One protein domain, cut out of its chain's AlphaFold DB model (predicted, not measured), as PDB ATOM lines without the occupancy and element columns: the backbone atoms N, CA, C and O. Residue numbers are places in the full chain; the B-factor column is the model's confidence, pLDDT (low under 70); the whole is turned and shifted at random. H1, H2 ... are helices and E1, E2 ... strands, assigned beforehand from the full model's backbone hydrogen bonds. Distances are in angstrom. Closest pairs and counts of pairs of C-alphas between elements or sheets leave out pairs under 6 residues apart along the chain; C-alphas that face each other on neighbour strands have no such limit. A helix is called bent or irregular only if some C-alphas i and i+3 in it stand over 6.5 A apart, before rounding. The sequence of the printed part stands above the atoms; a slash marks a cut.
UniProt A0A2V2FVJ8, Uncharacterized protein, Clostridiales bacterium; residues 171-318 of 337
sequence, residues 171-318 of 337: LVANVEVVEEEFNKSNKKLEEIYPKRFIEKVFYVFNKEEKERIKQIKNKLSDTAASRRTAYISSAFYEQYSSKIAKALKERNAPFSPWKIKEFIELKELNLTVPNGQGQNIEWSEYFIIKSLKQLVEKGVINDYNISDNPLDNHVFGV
ATOM      1  N   LEU A 171     173.828 213.580 136.089       96.12
ATOM      2  CA  LEU A 171     174.483 212.866 134.997       96.12
ATOM      3  C   LEU A 171     174.021 211.408 134.934       96.12
ATOM      4  O   LEU A 171     173.820 210.763 135.960       96.12
ATOM      5  N   VAL A 172     173.957 210.869 133.718       95.06
ATOM      6  CA  VAL A 172     173.741 209.445 133.437       95.06
ATOM      7  C   VAL A 172     174.986 208.885 132.768       95.06
ATOM      8  O   VAL A 172     175.512 209.486 131.833       95.06
ATOM      9  N   ALA A 173     175.436 207.717 133.221       95.12
ATOM     10  CA  ALA A 173     176.557 206.995 132.629       95.12
ATOM     11  C   ALA A 173     176.078 205.802 131.787       95.12
ATOM     12  O   ALA A 173     175.047 205.188 132.088       95.12
ATOM     13  N   ASN A 174     176.850 205.426 130.768       94.69
ATOM     14  CA  ASN A 174     176.617 204.231 129.944       94.69
ATOM     15  C   ASN A 174     177.447 203.003 130.379       94.69
ATOM     16  O   ASN A 174     177.473 202.022 129.647       94.69
ATOM     17  N   VAL A 175     178.104 203.038 131.547       94.19
ATOM     18  CA  VAL A 175     179.045 201.996 132.020       94.19
ATOM     19  C   VAL A 175     178.448 200.593 131.956       94.19
ATOM     20  O   VAL A 175     179.017 199.726 131.305       94.19
ATOM     21  N   GLU A 176     177.277 200.402 132.564       94.06
ATOM     22  CA  GLU A 176     176.593 199.103 132.611       94.06
ATOM     23  C   GLU A 176     176.300 198.564 131.208       94.06
ATOM     24  O   GLU A 176     176.513 197.391 130.937       94.06
ATOM     25  N   VAL A 177     175.867 199.429 130.284       94.00
ATOM     26  CA  VAL A 177     175.547 199.019 128.910       94.00
ATOM     27  C   VAL A 177     176.811 198.702 128.120       94.00
ATOM     28  O   VAL A 177     176.823 197.746 127.355       94.00
ATOM     29  N   VAL A 178     177.894 199.460 128.317       93.50
ATOM     30  CA  VAL A 178     179.193 199.132 127.715       93.50
ATOM     31  C   VAL A 178     179.671 197.766 128.202       93.50
ATOM     32  O   VAL A 178     180.113 196.967 127.384       93.50
ATOM     33  N   GLU A 179     179.562 197.480 129.499       93.31
ATOM     34  CA  GLU A 179     179.971 196.200 130.085       93.31
ATOM     35  C   GLU A 179     179.095 195.029 129.608       93.31
ATOM     36  O   GLU A 179     179.627 194.002 129.184       93.31
ATOM     37  N   GLU A 180     177.766 195.188 129.613       92.75
ATOM     38  CA  GLU A 180     176.814 194.196 129.090       92.75
ATOM     39  C   GLU A 180     177.134 193.834 127.632       92.75
ATOM     40  O   GLU A 180     177.302 192.656 127.299       92.75
ATOM     41  N   GLU A 181     177.288 194.846 126.776       91.81
ATOM     42  CA  GLU A 181     177.546 194.664 125.350       91.81
ATOM     43  C   GLU A 181     178.927 194.073 125.081       91.81
ATOM     44  O   GLU A 181     179.080 193.175 124.253       91.81
ATOM     45  N   PHE A 182     179.935 194.512 125.833       91.69
ATOM     46  CA  PHE A 182     181.282 193.965 125.755       91.69
ATOM     47  C   PHE A 182     181.313 192.477 126.124       91.69
ATOM     48  O   PHE A 182     181.929 191.672 125.422       91.69
ATOM     49  N   ASN A 183     180.610 192.090 127.190       91.94
ATOM     50  CA  ASN A 183     180.504 190.700 127.624       91.94
ATOM     51  C   ASN A 183     179.738 189.844 126.606       91.94
ATOM     52  O   ASN A 183     180.180 188.740 126.276       91.94
ATOM     53  N   LYS A 184     178.630 190.359 126.060       90.75
ATOM     54  CA  LYS A 184     177.845 189.691 125.011       90.75
ATOM     55  C   LYS A 184     178.688 189.453 123.755       90.75
ATOM     56  O   LYS A 184     178.726 188.333 123.245       90.75
ATOM     57  N   SER A 185     179.427 190.468 123.311       90.38
ATOM     58  CA  SER A 185     180.310 190.396 122.145       90.38
ATOM     59  C   SER A 185     181.499 189.455 122.342       90.38
ATOM     60  O   SER A 185     181.820 188.676 121.443       90.38
ATOM     61  N   ASN A 186     182.134 189.464 123.518       89.25
ATOM     62  CA  ASN A 186     183.194 188.506 123.840       89.25
ATOM     63  C   ASN A 186     182.673 187.068 123.868       89.25
ATOM     64  O   ASN A 186     183.326 186.177 123.329       89.25
ATOM     65  N   LYS A 187     181.478 186.843 124.423       89.25
ATOM     66  CA  LYS A 187     180.846 185.523 124.418       89.25
ATOM     67  C   LYS A 187     180.585 185.028 122.992       89.25
ATOM     68  O   LYS A 187     181.005 183.922 122.666       89.25
ATOM     69  N   LYS A 188     179.991 185.861 122.122       88.44
ATOM     70  CA  LYS A 188     179.814 185.538 120.691       88.44
ATOM     71  C   LYS A 188     181.155 185.211 120.023       88.44
ATOM     72  O   LYS A 188     181.277 184.202 119.336       88.44
ATOM     73  N   LEU A 189     182.184 186.034 120.254       87.12
ATOM     74  CA  LEU A 189     183.517 185.812 119.688       87.12
ATOM     75  C   LEU A 189     184.102 184.456 120.108       87.12
ATOM     76  O   LEU A 189     184.689 183.770 119.274       87.12
ATOM     77  N   GLU A 190     183.958 184.073 121.376       85.31
ATOM     78  CA  GLU A 190     184.441 182.786 121.886       85.31
ATOM     79  C   GLU A 190     183.632 181.591 121.359       85.31
ATOM     80  O   GLU A 190     184.209 180.523 121.158       85.31
ATOM     81  N   GLU A 191     182.333 181.764 121.104       85.25
ATOM     82  CA  GLU A 191     181.474 180.746 120.485       85.25
ATOM     83  C   GLU A 191     181.860 180.494 119.020       85.25
ATOM     84  O   GLU A 191     181.993 179.342 118.605       85.25
ATOM     85  N   ILE A 192     182.108 181.558 118.252       81.56
ATOM     86  CA  ILE A 192     182.461 181.475 116.824       81.56
ATOM     87  C   ILE A 192     183.922 181.066 116.638       81.56
ATOM     88  O   ILE A 192     184.255 180.294 115.739       81.56
ATOM     89  N   TYR A 193     184.805 181.546 117.517       77.38
ATOM     90  CA  TYR A 193     186.233 181.259 117.481       77.38
ATOM     91  C   TYR A 193     186.728 180.734 118.847       77.38
ATOM     92  O   TYR A 193     187.379 181.455 119.612       77.38
ATOM     93  N   PRO A 194     186.491 179.449 119.174       74.50
ATOM     94  CA  PRO A 194     186.901 178.880 120.456       74.50
ATOM     95  C   PRO A 194     188.423 178.913 120.636       74.50
ATOM     96  O   PRO A 194     189.165 178.464 119.761       74.50
ATOM     97  N   LYS A 195     188.918 179.357 121.804       66.56
ATOM     98  CA  LYS A 195     190.368 179.474 122.107       66.56
ATOM     99  C   LYS A 195     191.162 178.199 121.785       66.56
ATOM    100  O   LYS A 195     192.212 178.270 121.152       66.56
ATOM    101  N   ARG A 196     190.609 177.024 122.122       60.59
ATOM    102  CA  ARG A 196     191.214 175.705 121.837       60.59
ATOM    103  C   ARG A 196     191.333 175.388 120.338       60.59
ATOM    104  O   ARG A 196     192.173 174.572 119.963       60.59
ATOM    105  N   PHE A 197     190.489 175.997 119.506       57.72
ATOM    106  CA  PHE A 197     190.480 175.847 118.051       57.72
ATOM    107  C   PHE A 197     191.400 176.883 117.394       57.72
ATOM    108  O   PHE A 197     192.231 176.524 116.565       57.72
ATOM    109  N   ILE A 198     191.346 178.140 117.853       57.09
ATOM    110  CA  ILE A 198     192.243 179.223 117.431       57.09
ATOM    111  C   ILE A 198     193.713 178.828 117.630       57.09
ATOM    112  O   ILE A 198     194.495 178.938 116.694       57.09
ATOM    113  N   GLU A 199     194.102 178.341 118.811       58.09
ATOM    114  CA  GLU A 199     195.512 178.034 119.116       58.09
ATOM    115  C   GLU A 199     196.074 176.856 118.305       58.09
ATOM    116  O   GLU A 199     197.268 176.825 118.015       58.09
ATOM    117  N   LYS A 200     195.229 175.902 117.894       57.62
ATOM    118  CA  LYS A 200     195.646 174.725 117.107       57.62
ATOM    119  C   LYS A 200     195.547 174.928 115.596       57.62
ATOM    120  O   LYS A 200     196.306 174.319 114.851       57.62
ATOM    121  N   VAL A 201     194.618 175.767 115.138       53.66
ATOM    122  CA  VAL A 201     194.229 175.903 113.723       53.66
ATOM    123  C   VAL A 201     194.559 177.299 113.176       53.66
ATOM    124  O   VAL A 201     194.278 177.596 112.019       53.66
ATOM    125  N   PHE A 202     195.264 178.150 113.938       56.91
ATOM    126  CA  PHE A 202     195.734 179.460 113.464       56.91
ATOM    127  C   PHE A 202     196.545 179.377 112.159       56.91
ATOM    128  O   PHE A 202     196.666 180.370 111.457       56.91
ATOM    129  N   TYR A 203     197.087 178.216 111.783       52.38
ATOM    130  CA  TYR A 203     197.751 178.012 110.491       52.38
ATOM    131  C   TYR A 203     196.801 177.903 109.284       52.38
ATOM    132  O   TYR A 203     197.248 178.149 108.169       52.38
ATOM    133  N   VAL A 204     195.518 177.584 109.485       61.84
ATOM    134  CA  VAL A 204     194.527 177.377 108.408       61.84
ATOM    135  C   VAL A 204     193.796 178.669 108.037       61.84
ATOM    136  O   VAL A 204     193.381 178.828 106.892       61.84
ATOM    137  N   PHE A 205     193.686 179.626 108.963       65.56
ATOM    138  CA  PHE A 205     193.109 180.933 108.649       65.56
ATOM    139  C   PHE A 205     193.989 181.711 107.670       65.56
ATOM    140  O   PHE A 205     195.210 181.840 107.862       65.56
ATOM    141  N   ASN A 206     193.350 182.285 106.651       76.19
ATOM    142  CA  ASN A 206     194.009 183.208 105.741       76.19
ATOM    143  C   ASN A 206     194.446 184.488 106.494       76.19
ATOM    144  O   ASN A 206     194.070 184.745 107.643       76.19
ATOM    145  N   LYS A 207     195.320 185.284 105.869       81.38
ATOM    146  CA  LYS A 207     195.887 186.491 106.493       81.38
ATOM    147  C   LYS A 207     194.813 187.531 106.840       81.38
ATOM    148  O   LYS A 207     194.942 188.214 107.851       81.38
ATOM    149  N   GLU A 208     193.775 187.631 106.017       84.31
ATOM    150  CA  GLU A 208     192.687 188.599 106.172       84.31
ATOM    151  C   GLU A 208     191.839 188.298 107.408       84.31
ATOM    152  O   GLU A 208     191.586 189.179 108.225       84.31
ATOM    153  N   GLU A 209     191.479 187.034 107.609       81.75
ATOM    154  CA  GLU A 209     190.654 186.604 108.732       81.75
ATOM    155  C   GLU A 209     191.391 186.735 110.068       81.75
ATOM    156  O   GLU A 209     190.815 187.174 111.065       81.75
ATOM    157  N   LYS A 210     192.705 186.479 110.084       80.75
ATOM    158  CA  LYS A 210     193.553 186.765 111.254       80.75
ATOM    159  C   LYS A 210     193.531 188.237 111.632       80.75
ATOM    160  O   LYS A 210     193.403 188.563 112.814       80.75
ATOM    161  N   GLU A 211     193.679 189.116 110.646       84.62
ATOM    162  CA  GLU A 211     193.689 190.553 110.896       84.62
ATOM    163  C   GLU A 211     192.306 191.032 111.350       84.62
ATOM    164  O   GLU A 211     192.217 191.790 112.315       84.62
ATOM    165  N   ARG A 212     191.226 190.495 110.769       84.12
ATOM    166  CA  ARG A 212     189.851 190.740 111.222       84.12
ATOM    167  C   ARG A 212     189.653 190.339 112.687       84.12
ATOM    168  O   ARG A 212     189.184 191.152 113.481       84.12
ATOM    169  N   ILE A 213     190.055 189.130 113.089       83.38
ATOM    170  CA  ILE A 213     189.946 188.675 114.489       83.38
ATOM    171  C   ILE A 213     190.762 189.581 115.419       83.38
ATOM    172  O   ILE A 213     190.301 189.942 116.504       83.38
ATOM    173  N   LYS A 214     191.970 189.979 115.011       86.19
ATOM    174  CA  LYS A 214     192.818 190.895 115.784       86.19
ATOM    175  C   LYS A 214     192.164 192.268 115.951       86.19
ATOM    176  O   LYS A 214     192.185 192.817 117.050       86.19
ATOM    177  N   GLN A 215     191.549 192.804 114.900       87.88
ATOM    178  CA  GLN A 215     190.794 194.055 114.962       87.88
ATOM    179  C   GLN A 215     189.599 193.944 115.913       87.88
ATOM    180  O   GLN A 215     189.405 194.839 116.735       87.88
ATOM    181  N   ILE A 216     188.851 192.836 115.869       86.75
ATOM    182  CA  ILE A 216     187.740 192.585 116.796       86.75
ATOM    183  C   ILE A 216     188.251 192.529 118.241       86.75
ATOM    184  O   ILE A 216     187.716 193.223 119.097       86.75
ATOM    185  N   LYS A 217     189.342 191.802 118.514       86.19
ATOM    186  CA  LYS A 217     189.954 191.748 119.856       86.19
ATOM    187  C   LYS A 217     190.440 193.112 120.344       86.19
ATOM    188  O   LYS A 217     190.271 193.433 121.512       86.19
ATOM    189  N   ASN A 218     191.004 193.935 119.462       88.25
ATOM    190  CA  ASN A 218     191.397 195.300 119.817       88.25
ATOM    191  C   ASN A 218     190.173 196.161 120.169       88.25
ATOM    192  O   ASN A 218     190.214 196.911 121.147       88.25
ATOM    193  N   LYS A 219     189.078 196.026 119.406       85.88
ATOM    194  CA  LYS A 219     187.789 196.675 119.695       85.88
ATOM    195  C   LYS A 219     187.133 196.136 120.971       85.88
ATOM    196  O   LYS A 219     186.409 196.881 121.619       85.88
ATOM    197  N   LEU A 220     187.403 194.890 121.349       86.75
ATOM    198  CA  LEU A 220     186.948 194.242 122.582       86.75
ATOM    199  C   LEU A 220     188.056 194.196 123.650       86.75
ATOM    200  O   LEU A 220     188.168 193.232 124.400       86.75
ATOM    201  N   SER A 221     188.885 195.239 123.730       87.12
ATOM    202  CA  SER A 221     189.859 195.405 124.815       87.12
ATOM    203  C   SER A 221     189.315 196.304 125.926       87.12
ATOM    204  O   SER A 221     188.559 197.238 125.651       87.12
ATOM    205  N   ASP A 222     189.764 196.097 127.166       84.00
ATOM    206  CA  ASP A 222     189.375 196.932 128.317       84.00
ATOM    207  C   ASP A 222     189.681 198.418 128.079       84.00
ATOM    208  O   ASP A 222     188.898 199.307 128.417       84.00
ATOM    209  N   THR A 223     190.803 198.702 127.411       84.44
ATOM    210  CA  THR A 223     191.177 200.060 127.000       84.44
ATOM    211  C   THR A 223     190.152 200.666 126.038       84.44
ATOM    212  O   THR A 223     189.830 201.850 126.150       84.44
ATOM    213  N   ALA A 224     189.633 199.883 125.086       85.06
ATOM    214  CA  ALA A 224     188.596 200.339 124.165       85.06
ATOM    215  C   ALA A 224     187.261 200.558 124.890       85.06
ATOM    216  O   ALA A 224     186.639 201.606 124.702       85.06
ATOM    217  N   ALA A 225     186.866 199.638 125.775       85.69
ATOM    218  CA  ALA A 225     185.671 199.777 126.606       85.69
ATOM    219  C   ALA A 225     185.726 201.057 127.459       85.69
ATOM    220  O   ALA A 225     184.825 201.891 127.383       85.69
ATOM    221  N   SER A 226     186.842 201.299 128.157       84.50
ATOM    222  CA  SER A 226     187.051 202.510 128.967       84.50
ATOM    223  C   SER A 226     186.944 203.806 128.152       84.50
ATOM    224  O   SER A 226     186.456 204.825 128.644       84.50
ATOM    225  N   ARG A 227     187.354 203.798 126.880       85.00
ATOM    226  CA  ARG A 227     187.212 204.977 126.011       85.00
ATOM    227  C   ARG A 227     185.764 205.229 125.595       85.00
ATOM    228  O   ARG A 227     185.436 206.372 125.277       85.00
ATOM    229  N   ARG A 228     184.927 204.190 125.517       89.31
ATOM    230  CA  ARG A 228     183.510 204.263 125.104       89.31
ATOM    231  C   ARG A 228     182.582 204.627 126.258       89.31
ATOM    232  O   ARG A 228     181.472 205.101 126.024       89.31
ATOM    233  N   THR A 229     183.050 204.452 127.492       92.00
ATOM    234  CA  THR A 229     182.329 204.909 128.677       92.00
ATOM    235  C   THR A 229     182.337 206.434 128.792       92.00
ATOM    236  O   THR A 229     183.388 207.085 128.726       92.00
ATOM    237  N   ALA A 230     181.156 207.014 128.975       94.19
ATOM    238  CA  ALA A 230     180.941 208.448 129.091       94.19
ATOM    239  C   ALA A 230     179.756 208.760 130.016       94.19
ATOM    240  O   ALA A 230     178.930 207.894 130.318       94.19
ATOM    241  N   TYR A 231     179.676 210.021 130.421       94.31
ATOM    242  CA  TYR A 231     178.527 210.633 131.070       94.31
ATOM    243  C   TYR A 231     177.853 211.619 130.120       94.31
ATOM    244  O   TYR A 231     178.522 212.291 129.335       94.31
ATOM    245  N   ILE A 232     176.542 211.771 130.262       94.06
ATOM    246  CA  ILE A 232     175.771 212.863 129.661       94.06
ATOM    247  C   ILE A 232     174.817 213.447 130.699       94.06
ATOM    248  O   ILE A 232     174.489 212.795 131.690       94.06
ATOM    249  N   SER A 233     174.350 214.672 130.468       94.69
ATOM    250  CA  SER A 233     173.302 215.289 131.290       94.69
ATOM    251  C   SER A 233     172.027 214.441 131.282       94.69
ATOM    252  O   SER A 233     171.550 214.058 130.210       94.69
ATOM    253  N   SER A 234     171.443 214.194 132.457       94.19
ATOM    254  CA  SER A 234     170.176 213.458 132.594       94.19
ATOM    255  C   SER A 234     169.052 214.113 131.788       94.19
ATOM    256  O   SER A 234     168.330 213.430 131.066       94.19
ATOM    257  N   ALA A 235     168.973 215.447 131.805       91.31
ATOM    258  CA  ALA A 235     167.971 216.197 131.049       91.31
ATOM    259  C   ALA A 235     168.133 216.055 129.522       91.31
ATOM    260  O   ALA A 235     167.153 216.112 128.780       91.31
ATOM    261  N   PHE A 236     169.364 215.871 129.032       89.25
ATOM    262  CA  PHE A 236     169.597 215.552 127.621       89.25
ATOM    263  C   PHE A 236     169.266 214.096 127.313       89.25
ATOM    264  O   PHE A 236     168.624 213.820 126.301       89.25
ATOM    265  N   TYR A 237     169.659 213.176 128.191       91.19
ATOM    266  CA  TYR A 237     169.394 211.751 128.032       91.19
ATOM    267  C   TYR A 237     167.897 211.435 127.924       91.19
ATOM    268  O   TYR A 237     167.492 210.648 127.071       91.19
ATOM    269  N   GLU A 238     167.053 212.094 128.719       89.00
ATOM    270  CA  GLU A 238     165.593 211.934 128.657       89.00
ATOM    271  C   GLU A 238     165.012 212.251 127.267       89.00
ATOM    272  O   GLU A 238     164.017 211.655 126.843       89.00
ATOM    273  N   GLN A 239     165.660 213.139 126.507       88.31
ATOM    274  CA  GLN A 239     165.232 213.490 125.151       88.31
ATOM    275  C   GLN A 239     165.612 212.432 124.110       88.31
ATOM    276  O   GLN A 239     164.997 212.394 123.045       88.31
ATOM    277  N   TYR A 240     166.601 211.574 124.391       88.19
ATOM    278  CA  TYR A 240     167.124 210.616 123.413       88.19
ATOM    279  C   TYR A 240     166.039 209.628 122.996       88.19
ATOM    280  O   TYR A 240     165.715 209.521 121.815       88.19
ATOM    281  N   SER A 241     165.429 208.951 123.972       85.12
ATOM    282  CA  SER A 241     164.489 207.852 123.729       85.12
ATOM    283  C   SER A 241     163.316 208.277 122.832       85.12
ATOM    284  O   SER A 241     163.005 207.614 121.843       85.12
ATOM    285  N   SER A 242     162.705 209.433 123.115       86.62
ATOM    286  CA  SER A 242     161.546 209.925 122.359       86.62
ATOM    287  C   SER A 242     161.910 210.394 120.947       86.62
ATOM    288  O   SER A 242     161.199 210.056 119.997       86.62
ATOM    289  N   LYS A 243     163.022 211.126 120.784       91.44
ATOM    290  CA  LYS A 243     163.476 211.619 119.475       91.44
ATOM    291  C   LYS A 243     163.957 210.486 118.577       91.44
ATOM    292  O   LYS A 243     163.540 210.421 117.424       91.44
ATOM    293  N   ILE A 244     164.745 209.553 119.115       91.25
ATOM    294  CA  ILE A 244     165.209 208.377 118.370       91.25
ATOM    295  C   ILE A 244     164.017 207.507 117.956       91.25
ATOM    296  O   ILE A 244     163.913 207.112 116.799       91.25
ATOM    297  N   ALA A 245     163.063 207.251 118.857       87.75
ATOM    298  CA  ALA A 245     161.878 206.468 118.510       87.75
ATOM    299  C   ALA A 245     161.006 207.140 117.442       87.75
ATOM    300  O   ALA A 245     160.421 206.453 116.606       87.75
ATOM    301  N   LYS A 246     160.904 208.474 117.458       90.19
ATOM    302  CA  LYS A 246     160.204 209.235 116.417       90.19
ATOM    303  C   LYS A 246     160.915 209.103 115.066       90.19
ATOM    304  O   LYS A 246     160.254 208.756 114.092       90.19
ATOM    305  N   ALA A 247     162.235 209.276 115.037       91.19
ATOM    306  CA  ALA A 247     163.063 209.089 113.845       91.19
ATOM    307  C   ALA A 247     162.893 207.683 113.235       91.19
ATOM    308  O   ALA A 247     162.606 207.532 112.048       91.19
ATOM    309  N   LEU A 248     162.962 206.641 114.073       89.31
ATOM    310  CA  LEU A 248     162.747 205.253 113.652       89.31
ATOM    311  C   LEU A 248     161.335 205.018 113.085       89.31
ATOM    312  O   LEU A 248     161.174 204.283 112.111       89.31
ATOM    313  N   LYS A 249     160.304 205.648 113.666       86.75
ATOM    314  CA  LYS A 249     158.918 205.574 113.168       86.75
ATOM    315  C   LYS A 249     158.735 206.250 111.818       86.75
ATOM    316  O   LYS A 249     158.024 205.706 110.981       86.75
ATOM    317  N   GLU A 250     159.348 207.410 111.617       88.38
ATOM    318  CA  GLU A 250     159.253 208.161 110.362       88.38
ATOM    319  C   GLU A 250     159.947 207.428 109.213       88.38
ATOM    320  O   GLU A 250     159.399 207.356 108.114       88.38
ATOM    321  N   ARG A 251     161.111 206.829 109.482       86.50
ATOM    322  CA  ARG A 251     161.852 206.044 108.489       86.50
ATOM    323  C   ARG A 251     161.204 204.699 108.190       86.50
ATOM    324  O   ARG A 251     161.362 204.198 107.086       86.50
ATOM    325  N   ASN A 252     160.464 204.137 109.151       83.50
ATOM    326  CA  ASN A 252     159.801 202.841 109.027       83.50
ATOM    327  C   ASN A 252     160.763 201.781 108.463       83.50
ATOM    328  O   ASN A 252     160.475 201.170 107.442       83.50
ATOM    329  N   ALA A 253     161.914 201.606 109.113       81.81
ATOM    330  CA  ALA A 253     162.915 200.590 108.803       81.81
ATOM    331  C   ALA A 253     163.740 200.265 110.069       81.81
ATOM    332  O   ALA A 253     163.776 201.083 111.000       81.81
ATOM    333  N   PRO A 254     164.318 199.055 110.168       85.50
ATOM    334  CA  PRO A 254     165.213 198.677 111.255       85.50
ATOM    335  C   PRO A 254     166.634 199.219 111.023       85.50
ATOM    336  O   PRO A 254     167.147 199.134 109.913       85.50
ATOM    337  N   PHE A 255     167.279 199.745 112.068       88.56
ATOM    338  CA  PHE A 255     168.625 200.320 111.988       88.56
ATOM    339  C   PHE A 255     169.498 199.939 113.184       88.56
ATOM    340  O   PHE A 255     169.035 199.853 114.326       88.56
ATOM    341  N   SER A 256     170.790 199.754 112.927       89.44
ATOM    342  CA  SER A 256     171.801 199.579 113.969       89.44
ATOM    343  C   SER A 256     172.056 200.890 114.740       89.44
ATOM    344  O   SER A 256     171.873 201.983 114.193       89.44
ATOM    345  N   PRO A 257     172.523 200.837 116.005       91.12
ATOM    346  CA  PRO A 257     172.901 202.037 116.766       91.12
ATOM    347  C   PRO A 257     173.917 202.928 116.044       91.12
ATOM    348  O   PRO A 257     173.821 204.156 116.112       91.12
ATOM    349  N   TRP A 258     174.856 202.304 115.322       89.19
ATOM    350  CA  TRP A 258     175.849 202.975 114.481       89.19
ATOM    351  C   TRP A 258     175.188 203.850 113.413       89.19
ATOM    352  O   TRP A 258     175.637 204.973 113.201       89.19
ATOM    353  N   LYS A 259     174.107 203.374 112.785       90.75
ATOM    354  CA  LYS A 259     173.408 204.134 111.751       90.75
ATOM    355  C   LYS A 259     172.472 205.182 112.339       90.75
ATOM    356  O   LYS A 259     172.386 206.297 111.829       90.75
ATOM    357  N   ILE A 260     171.823 204.861 113.460       91.94
ATOM    358  CA  ILE A 260     170.906 205.772 114.158       91.94
ATOM    359  C   ILE A 260     171.603 207.084 114.530       91.94
ATOM    360  O   ILE A 260     171.038 208.152 114.310       91.94
ATOM    361  N   LYS A 261     172.837 207.052 115.052       91.06
ATOM    362  CA  LYS A 261     173.558 208.290 115.416       91.06
ATOM    363  C   LYS A 261     173.846 209.223 114.228       91.06
ATOM    364  O   LYS A 261     174.157 210.389 114.460       91.06
ATOM    365  N   GLU A 262     173.752 208.740 112.987       91.62
ATOM    366  CA  GLU A 262     173.970 209.533 111.768       91.62
ATOM    367  C   GLU A 262     172.707 210.247 111.270       91.62
ATOM    368  O   GLU A 262     172.764 211.043 110.331       91.62
ATOM    369  N   PHE A 263     171.553 209.976 111.878       92.38
ATOM    370  CA  PHE A 263     170.290 210.560 111.453       92.38
ATOM    371  C   PHE A 263     170.298 212.082 111.586       92.38
ATOM    372  O   PHE A 263     170.591 212.645 112.644       92.38
ATOM    373  N   ILE A 264     169.919 212.762 110.503       91.12
ATOM    374  CA  ILE A 264     169.945 214.224 110.425       91.12
ATOM    375  C   ILE A 264     169.011 214.868 111.459       91.12
ATOM    376  O   ILE A 264     169.351 215.892 112.049       91.12
ATOM    377  N   GLU A 265     167.873 214.232 111.738       90.69
ATOM    378  CA  GLU A 265     166.894 214.641 112.744       90.69
ATOM    379  C   GLU A 265     167.405 214.513 114.187       90.69
ATOM    380  O   GLU A 265     166.862 215.143 115.091       90.69
ATOM    381  N   LEU A 266     168.478 213.747 114.412       91.25
ATOM    382  CA  LEU A 266     169.113 213.580 115.720       91.25
ATOM    383  C   LEU A 266     170.359 214.455 115.890       91.25
ATOM    384  O   LEU A 266     171.010 214.397 116.932       91.25
ATOM    385  N   LYS A 267     170.686 215.306 114.908       88.00
ATOM    386  CA  LYS A 267     171.884 216.159 114.941       88.00
ATOM    387  C   LYS A 267     171.954 217.039 116.193       88.00
ATOM    388  O   LYS A 267     173.029 217.230 116.750       88.00
ATOM    389  N   GLU A 268     170.812 217.531 116.665       87.50
ATOM    390  CA  GLU A 268     170.710 218.354 117.879       87.50
ATOM    391  C   GLU A 268     171.019 217.600 119.185       87.50
ATOM    392  O   GLU A 268     171.253 218.230 120.212       87.50
ATOM    393  N   LEU A 269     171.047 216.262 119.159       87.94
ATOM    394  CA  LEU A 269     171.424 215.434 120.307       87.94
ATOM    395  C   LEU A 269     172.940 215.277 120.467       87.94
ATOM    396  O   LEU A 269     173.377 214.657 121.435       87.94
ATOM    397  N   ASN A 270     173.734 215.817 119.532       88.25
ATOM    398  CA  ASN A 270     175.196 215.813 119.591       88.25
ATOM    399  C   ASN A 270     175.817 214.407 119.738       88.25
ATOM    400  O   ASN A 270     176.890 214.241 120.314       88.25
ATOM    401  N   LEU A 271     175.175 213.389 119.152       88.00
ATOM    402  CA  LEU A 271     175.577 211.974 119.238       88.00
ATOM    403  C   LEU A 271     176.935 211.668 118.580       88.00
ATOM    404  O   LEU A 271     177.486 210.588 118.771       88.00
ATOM    405  N   THR A 272     177.486 212.591 117.792       88.50
ATOM    406  CA  THR A 272     178.764 212.410 117.086       88.50
ATOM    407  C   THR A 272     179.918 213.216 117.683       88.50
ATOM    408  O   THR A 272     181.032 213.191 117.161       88.50
ATOM    409  N   VAL A 273     179.677 213.927 118.789       87.88
ATOM    410  CA  VAL A 273     180.691 214.761 119.447       87.88
ATOM    411  C   VAL A 273     181.741 213.879 120.131       87.88
ATOM    412  O   VAL A 273     181.384 212.877 120.746       87.88
ATOM    413  N   PRO A 274     183.040 214.214 120.055       82.88
ATOM    414  CA  PRO A 274     184.082 213.430 120.705       82.88
ATOM    415  C   PRO A 274     183.971 213.466 122.232       82.88
ATOM    416  O   PRO A 274     183.676 214.494 122.843       82.88
ATOM    417  N   ASN A 275     184.293 212.336 122.854       80.62
ATOM    418  CA  ASN A 275     184.355 212.200 124.301       80.62
ATOM    419  C   ASN A 275     185.723 212.659 124.861       80.62
ATOM    420  O   ASN A 275     186.645 211.856 125.032       80.62
ATOM    421  N   GLY A 276     185.863 213.957 125.155       76.56
ATOM    422  CA  GLY A 276     187.067 214.543 125.766       76.56
ATOM    423  C   GLY A 276     188.254 214.691 124.808       76.56
ATOM    424  O   GLY A 276     188.083 215.044 123.645       76.56
ATOM    425  N   GLN A 277     189.478 214.445 125.294       71.62
ATOM    426  CA  GLN A 277     190.703 214.548 124.479       71.62
ATOM    427  C   GLN A 277     190.842 213.450 123.411       71.62
ATOM    428  O   GLN A 277     191.721 213.533 122.556       71.62
ATOM    429  N   GLY A 278     189.997 212.416 123.456       63.97
ATOM    430  CA  GLY A 278     189.955 211.357 122.454       63.97
ATOM    431  C   GLY A 278     188.806 211.555 121.470       63.97
ATOM    432  O   GLY A 278     187.671 211.804 121.871       63.97
ATOM    433  N   GLN A 279     189.070 211.358 120.176       69.81
ATOM    434  CA  GLN A 279     188.011 211.178 119.179       69.81
ATOM    435  C   GLN A 279     187.391 209.787 119.344       69.81
ATOM    436  O   GLN A 279     187.704 208.861 118.602       69.81
ATOM    437  N   ASN A 280     186.545 209.621 120.358       77.00
ATOM    438  CA  ASN A 280     185.662 208.470 120.426       77.00
ATOM    439  C   ASN A 280     184.249 208.923 120.079       77.00
ATOM    440  O   ASN A 280     183.702 209.761 120.786       77.00
ATOM    441  N   ILE A 281     183.704 208.388 118.989       81.69
ATOM    442  CA  ILE A 281     182.352 208.665 118.483       81.69
ATOM    443  C   ILE A 281     181.404 207.501 118.843       81.69
ATOM    444  O   ILE A 281     180.192 207.616 118.724       81.69
ATOM    445  N   GLU A 282     181.937 206.369 119.311       88.31
ATOM    446  CA  GLU A 282     181.172 205.146 119.594       88.31
ATOM    447  C   GLU A 282     180.443 205.198 120.951       88.31
ATOM    448  O   GLU A 282     179.575 204.373 121.207       88.31
ATOM    449  N   TRP A 283     180.728 206.170 121.832       89.88
ATOM    450  CA  TRP A 283     180.034 206.297 123.131       89.88
ATOM    451  C   TRP A 283     178.514 206.444 122.979       89.88
ATOM    452  O   TRP A 283     177.760 205.988 123.844       89.88
ATOM    453  N   SER A 284     178.068 207.081 121.893       91.12
ATOM    454  CA  SER A 284     176.659 207.377 121.654       91.12
ATOM    455  C   SER A 284     175.854 206.133 121.328       91.12
ATOM    456  O   SER A 284     174.706 206.052 121.752       91.12
ATOM    457  N   GLU A 285     176.452 205.129 120.685       92.56
ATOM    458  CA  GLU A 285     175.808 203.840 120.404       92.56
ATOM    459  C   GLU A 285     175.300 203.198 121.696       92.56
ATOM    460  O   GLU A 285     174.151 202.772 121.777       92.56
ATOM    461  N   TYR A 286     176.107 203.238 122.756       93.81
ATOM    462  CA  TYR A 286     175.738 202.689 124.059       93.81
ATOM    463  C   TYR A 286     174.644 203.499 124.760       93.81
ATOM    464  O   TYR A 286     173.793 202.922 125.436       93.81
ATOM    465  N   PHE A 287     174.603 204.825 124.590       93.56
ATOM    466  CA  PHE A 287     173.481 205.621 125.102       93.56
ATOM    467  C   PHE A 287     172.202 205.425 124.290       93.56
ATOM    468  O   PHE A 287     171.122 205.400 124.882       93.56
ATOM    469  N   ILE A 288     172.310 205.237 122.971       93.81
ATOM    470  CA  ILE A 288     171.192 204.854 122.106       93.81
ATOM    471  C   ILE A 288     170.625 203.524 122.604       93.81
ATOM    472  O   ILE A 288     169.453 203.489 122.976       93.81
ATOM    473  N   ILE A 289     171.456 202.483 122.741       93.81
ATOM    474  CA  ILE A 289     171.055 201.171 123.280       93.81
ATOM    475  C   ILE A 289     170.378 201.337 124.646       93.81
ATOM    476  O   ILE A 289     169.241 200.897 124.826       93.81
ATOM    477  N   LYS A 290     171.015 202.053 125.588       93.81
ATOM    478  CA  LYS A 290     170.451 202.304 126.926       93.81
ATOM    479  C   LYS A 290     169.069 202.960 126.853       93.81
ATOM    480  O   LYS A 290     168.161 202.566 127.576       93.81
ATOM    481  N   SER A 291     168.905 203.973 125.997       91.81
ATOM    482  CA  SER A 291     167.652 204.733 125.850       91.81
ATOM    483  C   SER A 291     166.519 203.939 125.192       91.81
ATOM    484  O   SER A 291     165.344 204.168 125.495       91.81
ATOM    485  N   LEU A 292     166.862 203.012 124.297       91.50
ATOM    486  CA  LEU A 292     165.906 202.214 123.539       91.50
ATOM    487  C   LEU A 292     165.498 200.934 124.274       91.50
ATOM    488  O   LEU A 292     164.361 200.500 124.102       91.50
ATOM    489  N   LYS A 293     166.346 200.390 125.160       90.50
ATOM    490  CA  LYS A 293     166.054 199.191 125.975       90.50
ATOM    491  C   LYS A 293     164.694 199.284 126.682       90.50
ATOM    492  O   LYS A 293     163.869 198.385 126.561       90.50
ATOM    493  N   GLN A 294     164.387 200.430 127.295       86.12
ATOM    494  CA  GLN A 294     163.088 200.655 127.949       86.12
ATOM    495  C   GLN A 294     161.895 200.672 126.979       86.12
ATOM    496  O   GLN A 294     160.778 200.321 127.358       86.12
ATOM    497  N   LEU A 295     162.086 201.132 125.741       87.75
ATOM    498  CA  LEU A 295     161.025 201.144 124.731       87.75
ATOM    499  C   LEU A 295     160.781 199.753 124.147       87.75
ATOM    500  O   LEU A 295     159.640 199.437 123.812       87.75
ATOM    501  N   VAL A 296     161.831 198.934 124.069       89.38
ATOM    502  CA  VAL A 296     161.743 197.515 123.711       89.38
ATOM    503  C   VAL A 296     160.963 196.748 124.774       89.38
ATOM    504  O   VAL A 296     160.003 196.059 124.444       89.38
ATOM    505  N   GLU A 297     161.287 196.935 126.056       88.25
ATOM    506  CA  GLU A 297     160.561 196.310 127.177       88.25
ATOM    507  C   GLU A 297     159.069 196.679 127.194       88.25
ATOM    508  O   GLU A 297     158.218 195.866 127.553       88.25
ATOM    509  N   LYS A 298     158.734 197.900 126.759       85.06
ATOM    510  CA  LYS A 298     157.351 198.386 126.625       85.06
ATOM    511  C   LYS A 298     156.672 197.966 125.313       85.06
ATOM    512  O   LYS A 298     155.519 198.334 125.098       85.06
ATOM    513  N   GLY A 299     157.365 197.257 124.420       83.56
ATOM    514  CA  GLY A 299     156.848 196.818 123.119       83.56
ATOM    515  C   GLY A 299     156.572 197.952 122.124       83.56
ATOM    516  O   GLY A 299     155.789 197.778 121.192       83.56
ATOM    517  N   VAL A 300     157.168 199.133 122.320       84.56
ATOM    518  CA  VAL A 300     156.988 200.299 121.429       84.56
ATOM    519  C   VAL A 300     157.822 200.154 120.155       84.56
ATOM    520  O   VAL A 300     157.410 200.596 119.081       84.56
ATOM    521  N   ILE A 301     158.997 199.548 120.291       87.50
ATOM    522  CA  ILE A 301     159.922 199.188 119.217       87.50
ATOM    523  C   ILE A 301     160.417 197.763 119.466       87.50
ATOM    524  O   ILE A 301     160.304 197.252 120.577       87.50
ATOM    525  N   ASN A 302     160.992 197.146 118.444       87.50
ATOM    526  CA  ASN A 302     161.618 195.838 118.532       87.50
ATOM    527  C   ASN A 302     163.138 195.985 118.475       87.50
ATOM    528  O   ASN A 302     163.655 196.828 117.741       87.50
ATOM    529  N   ASP A 303     163.822 195.128 119.225       88.62
ATOM    530  CA  ASP A 303     165.246 194.850 119.069       88.62
ATOM    531  C   ASP A 303     165.384 193.512 118.344       88.62
ATOM    532  O   ASP A 303     165.096 192.443 118.891       88.62
ATOM    533  N   TYR A 304     165.730 193.585 117.068       82.44
ATOM    534  CA  TYR A 304     165.993 192.416 116.255       82.44
ATOM    535  C   TYR A 304     167.406 191.943 116.601       82.44
ATOM    536  O   TYR A 304     168.381 192.667 116.421       82.44
ATOM    537  N   ASN A 305     167.527 190.722 117.123       68.75
ATOM    538  CA  ASN A 305     168.838 190.119 117.324       68.75
ATOM    539  C   ASN A 305     169.434 189.817 115.947       68.75
ATOM    540  O   ASN A 305     168.894 188.980 115.217       68.75
ATOM    541  N   ILE A 306     170.504 190.520 115.587       63.31
ATOM    542  CA  ILE A 306     171.121 190.403 114.269       63.31
ATOM    543  C   ILE A 306     172.520 189.819 114.401       63.31
ATOM    544  O   ILE A 306     173.320 190.251 115.225       63.31
ATOM    545  N   SER A 307     172.780 188.863 113.507       63.62
ATOM    546  CA  SER A 307     174.101 188.434 113.058       63.62
ATOM    547  C   SER A 307     174.929 187.552 114.003       63.62
ATOM    548  O   SER A 307     175.001 187.740 115.223       63.62
ATOM    549  N   ASP A 308     175.634 186.617 113.361       65.75
ATOM    550  CA  ASP A 308     176.781 185.901 113.916       65.75
ATOM    551  C   ASP A 308     178.008 186.828 114.046       65.75
ATOM    552  O   ASP A 308     179.060 186.403 114.493       65.75
ATOM    553  N   ASN A 309     177.956 188.104 113.653       78.75
ATOM    554  CA  ASN A 309     179.066 189.026 113.883       78.75
ATOM    555  C   ASN A 309     179.201 189.308 115.393       78.75
ATOM    556  O   ASN A 309     178.247 189.784 116.010       78.75
ATOM    557  N   PRO A 310     180.381 189.089 116.008       79.31
ATOM    558  CA  PRO A 310     180.572 189.352 117.432       79.31
ATOM    559  C   PRO A 310     180.329 190.802 117.851       79.31
ATOM    560  O   PRO A 310     180.044 191.045 119.017       79.31
ATOM    561  N   LEU A 311     180.486 191.770 116.945       82.62
ATOM    562  CA  LEU A 311     180.354 193.196 117.264       82.62
ATOM    563  C   LEU A 311     178.928 193.739 117.110       82.62
ATOM    564  O   LEU A 311     178.641 194.801 117.656       82.62
ATOM    565  N   ASP A 312     178.045 193.011 116.426       81.56
ATOM    566  CA  ASP A 312     176.692 193.476 116.136       81.56
ATOM    567  C   ASP A 312     175.715 192.743 117.053       81.56
ATOM    568  O   ASP A 312     175.574 191.519 117.013       81.56
ATOM    569  N   ASN A 313     175.068 193.491 117.942       85.06
ATOM    570  CA  ASN A 313     174.218 192.923 118.990       85.06
ATOM    571  C   ASN A 313     172.766 193.386 118.927       85.06
ATOM    572  O   ASN A 313     171.924 192.746 119.562       85.06
ATOM    573  N   HIS A 314     172.506 194.476 118.204       87.94
ATOM    574  CA  HIS A 314     171.245 195.201 118.230       87.94
ATOM    575  C   HIS A 314     170.908 195.780 116.869       87.94
ATOM    576  O   HIS A 314     171.753 196.423 116.241       87.94
ATOM    577  N   VAL A 315     169.639 195.657 116.494       88.38
ATOM    578  CA  VAL A 315     169.036 196.436 115.417       88.38
ATOM    579  C   VAL A 315     167.634 196.838 115.842       88.38
ATOM    580  O   VAL A 315     166.770 196.000 116.090       88.38
ATOM    581  N   PHE A 316     167.400 198.144 115.926       88.56
ATOM    582  CA  PHE A 316     166.162 198.701 116.448       88.56
ATOM    583  C   PHE A 316     165.235 199.127 115.318       88.56
ATOM    584  O   PHE A 316     165.643 199.826 114.397       88.56
ATOM    585  N   GLY A 317     163.959 198.766 115.407       84.62
ATOM    586  CA  GLY A 317     162.962 199.192 114.429       84.62
ATOM    587  C   GLY A 317     161.538 199.073 114.948       84.62
ATOM    588  O   GLY A 317     161.269 198.431 115.961       84.62
ATOM    589  N   VAL A 318     160.596 199.699 114.251       80.75
ATOM    590  CA  VAL A 318     159.170 199.600 114.591       80.75
ATOM    591  C   VAL A 318     158.613 198.271 114.086       80.75
ATOM    592  O   VAL A 318     159.110 197.696 113.115       80.75
TER     593      VAL A 318
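What this domain is: This is residues 171 to 318 of the 337 residues of an uncharacterized protein of Clostridiales bacterium (UniProt A0A2V2FVJ8). A helical body is built around H8, with a long two-helix arm extending from it: H1 runs outward, H2 lies at the tip and H3 comes back towards H4. In the body H5 crosses H8, H7 runs beside H5, H6 packs on H8, and two small two-strand sheets lie near opposite ends of H8, E1 with E2 and E3 with E4. The printed part has 148 residues with eight named helices and four named strands, in the order E1 H1 H2 H3 H4 E2 H5 H6 H7 H8 E3 E4; both sheets are antiparallel and the class is mostly helix. The whole is compact, with a radius of gyration of the C-alphas of 16.8 A and spans of 51 by 35 by 24 A, the arm making the length.

Where its parts are: E1, residues 171 to 173, begins at C-alpha 171 (174.483, 212.866, 134.997). H1, residues 175 to 192, is 25.8 A long; H2 is residues 195 to 201, H3, residues 207 to 219, is 18.5 A long, and H4 is residues 222 to 228. E2, residues 230 to 233, is followed by H5, residues 234 to 251, 26.6 A long. H6 is residues 257 to 260. H7, residues 264 to 269, is irregular: C-alphas 265 and 268 are 7.4 A apart. H8, residues 283 to 297, is 22.3 A long. E3 is residues 302 to 304, and E4, residues 315 to 317, ends at C-alpha 317 (162.962, 199.192, 114.429).

How they stand to each other: H8 is the hub, touching four helices, and the helix packing is mostly crossed. H5 touches H8 with residues 237 to 245 alone, about perpendicular at 72 degrees, only just; the closest C-alphas, of Ser 241 and Ser 291, are 4.9 A apart. H1 touches H8 with residues 177 to 178 alone, at 89 degrees, closest at Val 177 and Tyr 286, C-alphas 6.1 A apart. H6 touches H8, the closest C-alphas being Pro 257 and Glu 285, 5.0 A apart. H4 and H8 only just touch, with 3 pairs of C-alphas within 8 A, Arg 228 and Trp 283 closest at 4.5 A. H5 and H7 touch at a shallow tilt of 7 degrees, opposite ways, the C-alphas of Ala 247 and Glu 265 closest at 6.8 A. H1 and H3 are near each other, and H2 touches no helix. Between E1 and E2, N 172 and O 232 are 2.8 A apart, within hydrogen-bond range; in the hairpin E3 and E4, N 302 and O 317 are 2.8 A apart. Every O i to N i+4 pair is within range in H1, H3 and H4, against 2 of 3 in H2, 10 of 14 in H5, 9 of 11 in H8 and 0 of 2 in H7, where 2 of 3 O i to N i+3 pairs are; H6 is too short for an i+4 pair.

The domain as a whole: The two C-alphas farthest apart, of Tyr 203 and Ala 235, are 52.6 A apart. Residues 203 to 209, of which 207 to 209 belong to H3, stand free. The printed part has no cut, and the link from H7 to H8, residues 270 to 282, is long. Mean pLDDT of the printed part is 84.8; residues 195 to 205, 278 to 279 and 305 to 308 are under 70.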